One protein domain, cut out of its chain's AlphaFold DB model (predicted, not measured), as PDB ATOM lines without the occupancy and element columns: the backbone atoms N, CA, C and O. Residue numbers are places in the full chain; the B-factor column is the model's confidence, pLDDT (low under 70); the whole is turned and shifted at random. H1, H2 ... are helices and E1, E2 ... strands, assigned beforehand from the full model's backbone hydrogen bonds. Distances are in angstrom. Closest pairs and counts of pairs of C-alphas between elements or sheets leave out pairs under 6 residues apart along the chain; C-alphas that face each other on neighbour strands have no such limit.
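What this domain is: This is residues 505 to 573 of the 575 residues of an uncharacterized protein of Marinilabiliales bacterium (UniProt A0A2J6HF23). With little regular structure, this is a long free arm, residues 505 to 526, leading into a small elongated body of loops that holds two one-turn helices and a two-stranded hairpin. The printed part has 69 residues, 15 of them in named elements, in the order H1, H2, E1, E2, class mixed; the sheet E1 - E2 is antiparallel. The whole is extended and flat, with a radius of gyration of the C-alphas of 19.0 A and spans of 57 by 32 by 12 A.

Where its parts are: H1, residues 528 to 531, begins at C-alpha 528 (146.768, 153.694, 124.258). H2 is residues 536 to 539. E1, residues 555 to 558, is 9.3 A long. E2, residues 561 to 563, is 7.2 A long and ends at C-alpha 563 (149.143, 132.396, 114.066).

How they stand to each other: The hairpin E1 and E2 has N 555 and O 563 within hydrogen-bond range at 2.7 A; its directions stand at 155 degrees. H1 and H2 are close but not clearly touching, the closest C-alphas, of Trp 529 and Pro 536, being 6.4 A apart. Both are too short for an O i to N i+4 pair; each has its 1 O i to N i+3 pair within range. H1 is apart from E1 and E2, and H2 from E2.

The domain as a whole: The printed part has no cut. The link H2 to E1 is long, 15 residues. Residues 510 to 517 are under pLDDT 70.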
ATOM      1  N   GLU A 505     121.059 146.802 106.988       81.56
ATOM      2  CA  GLU A 505     120.385 146.794 105.684       81.56
ATOM      3  C   GLU A 505     118.979 146.171 105.733       81.56
ATOM      4  O   GLU A 505     118.096 146.584 104.977       81.56
ATOM      5  N   ASN A 506     118.760 145.239 106.664       83.50
ATOM      6  CA  ASN A 506     117.511 144.513 106.865       83.50
ATOM      7  C   ASN A 506     116.608 145.149 107.934       83.50
ATOM      8  O   ASN A 506     115.517 144.625 108.175       83.50
ATOM      9  N   ASP A 507     117.026 146.247 108.576       75.69
ATOM     10  CA  ASP A 507     116.143 146.983 109.483       75.69
ATOM     11  C   ASP A 507     114.900 147.480 108.722       75.69
ATOM     12  O   ASP A 507     114.997 147.884 107.556       75.69
ATOM     13  N   PRO A 508     113.711 147.471 109.351       77.94
ATOM     14  CA  PRO A 508     112.530 148.048 108.731       77.94
ATOM     15  C   PRO A 508     112.738 149.552 108.537       77.94
ATOM     16  O   PRO A 508     113.283 150.222 109.409       77.94
ATOM     17  N   GLU A 509     112.240 150.105 107.431       73.38
ATOM     18  CA  GLU A 509     112.404 151.535 107.115       73.38
ATOM     19  C   GLU A 509     111.911 152.451 108.246       73.38
ATOM     20  O   GLU A 509     112.540 153.455 108.542       73.38
ATOM     21  N   ALA A 510     110.850 152.069 108.965       69.81
ATOM     22  CA  ALA A 510     110.354 152.827 110.117       69.81
ATOM     23  C   ALA A 510     111.325 152.870 111.317       69.81
ATOM     24  O   ALA A 510     111.179 153.730 112.182       69.81
ATOM     25  N   ALA A 511     112.275 151.933 111.397       63.06
ATOM     26  CA  ALA A 511     113.330 151.919 112.405       63.06
ATOM     27  C   ALA A 511     114.613 152.611 111.922       63.06
ATOM     28  O   ALA A 511     115.454 152.913 112.759       63.06
ATOM     29  N   LYS A 512     114.767 152.884 110.618       62.59
ATOM     30  CA  LYS A 512     115.893 153.643 110.055       62.59
ATOM     31  C   LYS A 512     115.580 155.140 110.151       62.59
ATOM     32  O   LYS A 512     114.741 155.652 109.420       62.59
ATOM     33  N   ALA A 513     116.217 155.837 111.084       59.62
ATOM     34  CA  ALA A 513     116.071 157.279 111.257       59.62
ATOM     35  C   ALA A 513     117.107 158.057 110.424       59.62
ATOM     36  O   ALA A 513     118.202 157.563 110.153       59.62
ATOM     37  N   ASP A 514     116.792 159.314 110.093       59.16
ATOM     38  CA  ASP A 514     117.665 160.214 109.317       59.16
ATOM     39  C   ASP A 514     118.979 160.589 110.037       59.16
ATOM     40  O   ASP A 514     119.887 161.149 109.427       59.16
ATOM     41  N   ASN A 515     119.101 160.314 111.341       63.81
ATOM     42  CA  ASN A 515     120.213 160.753 112.191       63.81
ATOM     43  C   ASN A 515     121.250 159.652 112.482       63.81
ATOM     44  O   ASN A 515     121.798 159.579 113.586       63.81
ATOM     45  N   GLN A 516     121.527 158.794 111.500       67.88
ATOM     46  CA  GLN A 516     122.625 157.831 111.579       67.88
ATOM     47  C   GLN A 516     123.974 158.569 111.564       67.88
ATOM     48  O   GLN A 516     124.285 159.243 110.578       67.88
ATOM     49  N   PRO A 517     124.797 158.465 112.623       68.44
ATOM     50  CA  PRO A 517     126.095 159.121 112.635       68.44
ATOM     51  C   PRO A 517     127.025 158.475 111.603       68.44
ATOM     52  O   PRO A 517     127.222 157.255 111.600       68.44
ATOM     53  N   ASP A 518     127.646 159.292 110.748       77.56
ATOM     54  CA  ASP A 518     128.754 158.831 109.911       77.56
ATOM     55  C   ASP A 518     129.936 158.498 110.822       77.56
ATOM     56  O   ASP A 518     130.632 159.381 111.325       77.56
ATOM     57  N   ARG A 519     130.166 157.200 111.031       72.50
ATOM     58  CA  ARG A 519     131.221 156.692 111.915       72.50
ATOM     59  C   ARG A 519     132.622 157.173 111.533       72.50
ATOM     60  O   ARG A 519     133.494 157.114 112.397       72.50
ATOM     61  N   ASN A 520     132.842 157.623 110.295       80.06
ATOM     62  CA  ASN A 520     134.124 158.181 109.862       80.06
ATOM     63  C   ASN A 520     134.345 159.620 110.355       80.06
ATOM     64  O   ASN A 520     135.490 160.051 110.450       80.06
ATOM     65  N   ASN A 521     133.272 160.336 110.699       82.12
ATOM     66  CA  ASN A 521     133.311 161.724 111.171       82.12
ATOM     67  C   ASN A 521     133.162 161.843 112.696       82.12
ATOM     68  O   ASN A 521     133.153 162.951 113.229       82.12
ATOM     69  N   VAL A 522     133.041 160.715 113.403       84.06
ATOM     70  CA  VAL A 522     132.993 160.664 114.869       84.06
ATOM     71  C   VAL A 522     134.415 160.555 115.419       84.06
ATOM     72  O   VAL A 522     135.145 159.619 115.083       84.06
ATOM     73  N   TYR A 523     134.804 161.479 116.296       83.88
ATOM     74  CA  TYR A 523     136.125 161.469 116.919       83.88
ATOM     75  C   TYR A 523     136.313 160.238 117.812       83.88
ATOM     76  O   TYR A 523     135.474 159.910 118.656       83.88
ATOM     77  N   ARG A 524     137.466 159.584 117.666       83.38
ATOM     78  CA  ARG A 524     137.915 158.481 118.517       83.38
ATOM     79  C   ARG A 524     139.350 158.739 118.931       83.38
ATOM     80  O   ARG A 524     140.171 159.124 118.103       83.38
ATOM     81  N   TRP A 525     139.646 158.494 120.200       79.19
ATOM     82  CA  TRP A 525     141.014 158.560 120.689       79.19
ATOM     83  C   TRP A 525     141.888 157.537 119.966       79.19
ATOM     84  O   TRP A 525     141.461 156.408 119.703       79.19
ATOM     85  N   GLU A 526     143.128 157.925 119.667       85.00
ATOM     86  CA  GLU A 526     144.136 156.955 119.253       85.00
ATOM     87  C   GLU A 526     144.299 155.898 120.360       85.00
ATOM     88  O   GLU A 526     144.209 156.217 121.550       85.00
ATOM     89  N   PRO A 527     144.529 154.625 120.002       80.12
ATOM     90  CA  PRO A 527     144.707 153.576 120.989       80.12
ATOM     91  C   PRO A 527     145.919 153.860 121.891       80.12
ATOM     92  O   PRO A 527     146.943 154.368 121.434       80.12
ATOM     93  N   ASP A 528     145.807 153.458 123.162       79.19
ATOM     94  CA  ASP A 528     146.768 153.694 124.258       79.19
ATOM     95  C   ASP A 528     148.235 153.474 123.839       79.19
ATOM     96  O   ASP A 528     149.092 154.322 124.074       79.19
ATOM     97  N   TRP A 529     148.519 152.387 123.122       86.31
ATOM     98  CA  TRP A 529     149.868 152.042 122.668       86.31
ATOM     99  C   TRP A 529     150.478 153.016 121.659       86.31
ATOM    100  O   TRP A 529     151.693 153.197 121.648       86.31
ATOM    101  N   LYS A 530     149.655 153.692 120.851       88.69
ATOM    102  CA  LYS A 530     150.128 154.772 119.979       88.69
ATOM    103  C   LYS A 530     150.328 156.066 120.752       88.69
ATOM    104  O   LYS A 530     151.323 156.741 120.525       88.69
ATOM    105  N   VAL A 531     149.406 156.392 121.662       85.44
ATOM    106  CA  VAL A 531     149.483 157.613 122.485       85.44
ATOM    107  C   VAL A 531     150.749 157.605 123.341       85.44
ATOM    108  O   VAL A 531     151.479 158.590 123.369       85.44
ATOM    109  N   TYR A 532     151.043 156.474 123.981       86.69
ATOM    110  CA  TYR A 532     152.204 156.314 124.861       86.69
ATOM    111  C   TYR A 532     153.415 155.655 124.181       86.69
ATOM    112  O   TYR A 532     154.391 155.333 124.854       86.69
ATOM    113  N   ASN A 533     153.362 155.459 122.860       90.75
ATOM    114  CA  ASN A 533     154.451 154.939 122.029       90.75
ATOM    115  C   ASN A 533     155.132 153.671 122.585       90.75
ATOM    116  O   ASN A 533     156.357 153.606 122.708       90.75
ATOM    117  N   TYR A 534     154.334 152.656 122.915       90.00
ATOM    118  CA  TYR A 534     154.841 151.335 123.292       90.00
ATOM    119  C   TYR A 534     154.338 150.263 122.329       90.00
ATOM    120  O   TYR A 534     153.294 150.406 121.697       90.00
ATOM    121  N   ASN A 535     155.081 149.164 122.224       89.75
ATOM    122  CA  ASN A 535     154.649 147.998 121.469       89.75
ATOM    123  C   ASN A 535     153.854 147.056 122.391       89.75
ATOM    124  O   ASN A 535     154.436 146.520 123.335       89.75
ATOM    125  N   PRO A 536     152.550 146.809 122.146       87.75
ATOM    126  CA  PRO A 536     151.763 145.886 122.965       87.75
ATOM    127  C   PRO A 536     152.374 144.488 123.051       87.75
ATOM    128  O   PRO A 536     152.219 143.813 124.063       87.75
ATOM    129  N   GLU A 537     153.081 144.051 122.005       89.19
ATOM    130  CA  GLU A 537     153.666 142.712 121.948       89.19
ATOM    131  C   GLU A 537     154.808 142.502 122.944       89.19
ATOM    132  O   GLU A 537     155.083 141.354 123.295       89.19
ATOM    133  N   ASP A 538     155.454 143.565 123.427       88.88
ATOM    134  CA  ASP A 538     156.545 143.466 124.406       88.88
ATOM    135  C   ASP A 538     156.034 143.004 125.783       88.88
ATOM    136  O   ASP A 538     156.802 142.492 126.595       88.88
ATOM    137  N   PHE A 539     154.724 143.122 126.018       87.75
ATOM    138  CA  PHE A 539     154.045 142.775 127.269       87.75
ATOM    139  C   PHE A 539     153.208 141.492 127.163       87.75
ATOM    140  O   PHE A 539     152.369 141.222 128.020       87.75
ATOM    141  N   VAL A 540     153.410 140.716 126.094       88.00
ATOM    142  CA  VAL A 540     152.674 139.481 125.800       88.00
ATOM    143  C   VAL A 540     153.661 138.321 125.706       88.00
ATOM    144  O   VAL A 540     154.679 138.419 125.008       88.00
ATOM    145  N   GLU A 541     153.370 137.212 126.383       89.19
ATOM    146  CA  GLU A 541     154.225 136.027 126.351       89.19
ATOM    147  C   GLU A 541     154.005 135.197 125.076       89.19
ATOM    148  O   GLU A 541     153.047 135.368 124.317       89.19
ATOM    149  N   ILE A 542     154.942 134.296 124.784       91.12
ATOM    150  CA  ILE A 542     154.788 133.350 123.677       91.12
ATOM    151  C   ILE A 542     153.648 132.376 124.008       91.12
ATOM    152  O   ILE A 542     153.646 131.743 125.060       91.12
ATOM    153  N   GLY A 543     152.716 132.209 123.071       87.88
ATOM    154  CA  GLY A 543     151.498 131.412 123.233       87.88
ATOM    155  C   GLY A 543     150.258 132.243 123.565       87.88
ATOM    156  O   GLY A 543     149.145 131.732 123.434       87.88
ATOM    157  N   ASP A 544     150.421 133.522 123.904       88.31
ATOM    158  CA  ASP A 544     149.306 134.421 124.177       88.31
ATOM    159  C   ASP A 544     148.804 135.126 122.912       88.31
ATOM    160  O   ASP A 544     149.566 135.458 122.002       88.31
ATOM    161  N   VAL A 545     147.496 135.398 122.862       89.12
ATOM    162  CA  VAL A 545     146.925 136.288 121.845       89.12
ATOM    163  C   VAL A 545     147.224 137.746 122.173       89.12
ATOM    164  O   VAL A 545     146.968 138.212 123.287       89.12
ATOM    165  N   ILE A 546     147.696 138.455 121.153       90.12
ATOM    166  CA  ILE A 546     148.077 139.862 121.169       90.12
ATOM    167  C   ILE A 546     146.815 140.731 121.312       90.12
ATOM    168  O   ILE A 546     145.897 140.611 120.496       90.12
ATOM    169  N   PRO A 547     146.732 141.608 122.328       85.25
ATOM    170  CA  PRO A 547     145.504 142.336 122.648       85.25
ATOM    171  C   PRO A 547     145.275 143.579 121.778       85.25
ATOM    172  O   PRO A 547     144.137 144.017 121.631       85.25
ATOM    173  N   ALA A 548     146.334 144.168 121.217       86.69
ATOM    174  CA  ALA A 548     146.275 145.419 120.464       86.69
ATOM    175  C   ALA A 548     147.441 145.531 119.468       86.69
ATOM    176  O   ALA A 548     148.413 144.784 119.549       86.69
ATOM    177  N   GLY A 549     147.354 146.490 118.544       88.00
ATOM    178  CA  GLY A 549     148.375 146.729 117.522       88.00
ATOM    179  C   GLY A 549     148.115 145.988 116.201       88.00
ATOM    180  O   GLY A 549     147.045 145.405 116.021       88.00
ATOM    181  N   PRO A 550     149.071 146.012 115.255       88.56
ATOM    182  CA  PRO A 550     148.900 145.432 113.916       88.56
ATOM    183  C   PRO A 550     148.602 143.926 113.899       88.56
ATOM    184  O   PRO A 550     147.992 143.427 112.957       88.56
ATOM    185  N   ASN A 551     149.025 143.203 114.940       90.06
ATOM    186  CA  ASN A 551     148.812 141.763 115.094       90.06
ATOM    187  C   ASN A 551     147.732 141.422 116.132       90.06
ATOM    188  O   ASN A 551     147.658 140.275 116.578       90.06
ATOM    189  N   ALA A 552     146.896 142.391 116.522       89.44
ATOM    190  CA  ALA A 552     145.811 142.170 117.469       89.44
ATOM    191  C   ALA A 552     144.930 140.985 117.044       89.44
ATOM    192  O   ALA A 552     144.525 140.863 115.889       89.44
ATOM    193  N   GLY A 553     144.639 140.107 117.996       87.06
ATOM    194  CA  GLY A 553     143.826 138.918 117.795       87.06
ATOM    195  C   GLY A 553     144.583 137.664 117.352       87.06
ATOM    196  O   GLY A 553     143.998 136.586 117.426       87.06
ATOM    197  N   LYS A 554     145.873 137.766 116.997       90.94
ATOM    198  CA  LYS A 554     146.740 136.616 116.679       90.94
ATOM    199  C   LYS A 554     147.497 136.100 117.902       90.94
ATOM    200  O   LYS A 554     147.853 136.875 118.784       90.94
ATOM    201  N   VAL A 555     147.816 134.808 117.917       91.25
ATOM    202  CA  VAL A 555     148.714 134.149 118.878       91.25
ATOM    203  C   VAL A 555     150.170 134.479 118.550       91.25
ATOM    204  O   VAL A 555     150.622 134.261 117.423       91.25
ATOM    205  N   LYS A 556     150.928 134.960 119.540       92.88
ATOM    206  CA  LYS A 556     152.370 135.211 119.437       92.88
ATOM    207  C   LYS A 556     153.138 133.888 119.472       92.88
ATOM    208  O   LYS A 556     153.107 133.179 120.473       92.88
ATOM    209  N   LEU A 557     153.867 133.564 118.404       91.12
ATOM    210  CA  LEU A 557     154.674 132.339 118.319       91.12
ATOM    211  C   LEU A 557     156.160 132.560 118.641       91.12
ATOM    212  O   LEU A 557     156.897 131.583 118.691       91.12
ATOM    213  N   GLY A 558     156.605 133.808 118.828       87.12
ATOM    214  CA  GLY A 558     158.015 134.175 119.030       87.12
ATOM    215  C   GLY A 558     158.750 134.521 117.726       87.12
ATOM    216  O   GLY A 558     158.276 134.216 116.632       87.12
ATOM    217  N   ASN A 559     159.901 135.201 117.827       85.56
ATOM    218  CA  ASN A 559     160.742 135.611 116.683       85.56
ATOM    219  C   ASN A 559     159.977 136.320 115.539       85.56
ATOM    220  O   ASN A 559     160.224 136.053 114.363       85.56
ATOM    221  N   GLY A 560     159.012 137.185 115.878       86.50
ATOM    222  CA  GLY A 560     158.189 137.919 114.903       86.50
ATOM    223  C   GLY A 560     157.187 137.059 114.121       86.50
ATOM    224  O   GLY A 560     156.748 137.460 113.046       86.50
ATOM    225  N   LYS A 561     156.853 135.858 114.617       90.00
ATOM    226  CA  LYS A 561     155.867 134.953 114.008       90.00
ATOM    227  C   LYS A 561     154.553 134.944 114.785       90.00
ATOM    228  O   LYS A 561     154.542 135.038 116.014       90.00
ATOM    229  N   TYR A 562     153.458 134.746 114.052       91.50
ATOM    230  CA  TYR A 562     152.092 134.803 114.568       91.50
ATOM    231  C   TYR A 562     151.216 133.729 113.917       91.50
ATOM    232  O   TYR A 562     151.482 133.332 112.781       91.50
ATOM    233  N   ALA A 563     150.163 133.295 114.609       90.12
ATOM    234  CA  ALA A 563     149.143 132.396 114.066       90.12
ATOM    235  C   ALA A 563     147.739 132.778 114.541       90.12
ATOM    236  O   ALA A 563     147.578 133.410 115.579       90.12
ATOM    237  N   ASP A 564     146.718 132.333 113.814       87.88
ATOM    238  CA  ASP A 564     145.311 132.544 114.188       87.88
ATOM    239  C   ASP A 564     144.798 131.487 115.187       87.88
ATOM    240  O   ASP A 564     143.634 131.483 115.575       87.88
ATOM    241  N   HIS A 565     145.671 130.569 115.613       86.50
ATOM    242  CA  HIS A 565     145.367 129.488 116.544       86.50
ATOM    243  C   HIS A 565     146.573 129.159 117.428       86.50
ATOM    244  O   HIS A 565     147.725 129.419 117.073       86.50
ATOM    245  N   VAL A 566     146.308 128.537 118.578       88.44
ATOM    246  CA  VAL A 566     147.360 127.936 119.407       88.44
ATOM    247  C   VAL A 566     147.795 126.624 118.743       88.44
ATOM    248  O   VAL A 566     146.927 125.798 118.429       88.44
ATOM    249  N   PRO A 567     149.099 126.405 118.499       88.56
ATOM    250  CA  PRO A 567     149.566 125.189 117.854       88.56
ATOM    251  C   PRO A 567     149.362 123.963 118.750       88.56
ATOM    252  O   PRO A 567     149.474 124.021 119.977       88.56
ATOM    253  N   LEU A 568     149.112 122.819 118.117       88.69
ATOM    254  CA  LEU A 568     148.908 121.542 118.800       88.69
ATOM    255  C   LEU A 568     150.172 121.077 119.526       88.69
ATOM    256  O   LEU A 568     150.097 120.546 120.633       88.69
ATOM    257  N   ASN A 569     151.337 121.325 118.925       86.94
ATOM    258  CA  ASN A 569     152.635 121.008 119.503       86.94
ATOM    259  C   ASN A 569     153.244 122.239 120.188       86.94
ATOM    260  O   ASN A 569     153.469 123.270 119.553       86.94
ATOM    261  N   LYS A 570     153.594 122.097 121.472       86.19
ATOM    262  CA  LYS A 570     154.288 123.131 122.252       86.19
ATOM    263  C   LYS A 570     155.594 123.593 121.599       86.19
ATOM    264  O   LYS A 570     155.941 124.758 121.713       86.19
ATOM    265  N   ASN A 571     156.310 122.707 120.905       85.88
ATOM    266  CA  ASN A 571     157.583 123.035 120.254       85.88
ATOM    267  C   ASN A 571     157.427 123.980 119.055       85.88
ATOM    268  O   ASN A 571     158.412 124.570 118.619       85.88
ATOM    269  N   SER A 572     156.211 124.132 118.524       83.94
ATOM    270  CA  SER A 572     155.917 125.113 117.477       83.94
ATOM    271  C   SER A 572     155.904 126.551 118.008       83.94
ATOM    272  O   SER A 572     155.952 127.491 117.218       83.94
ATOM    273  N   LEU A 573     155.857 126.728 119.332       84.94
ATOM    274  CA  LEU A 573     156.128 128.001 119.984       84.94
ATOM    275  C   LEU A 573     157.647 128.203 120.046       84.94
ATOM    276  O   LEU A 573     158.352 127.475 120.749       84.94
TER     277      LEU A 573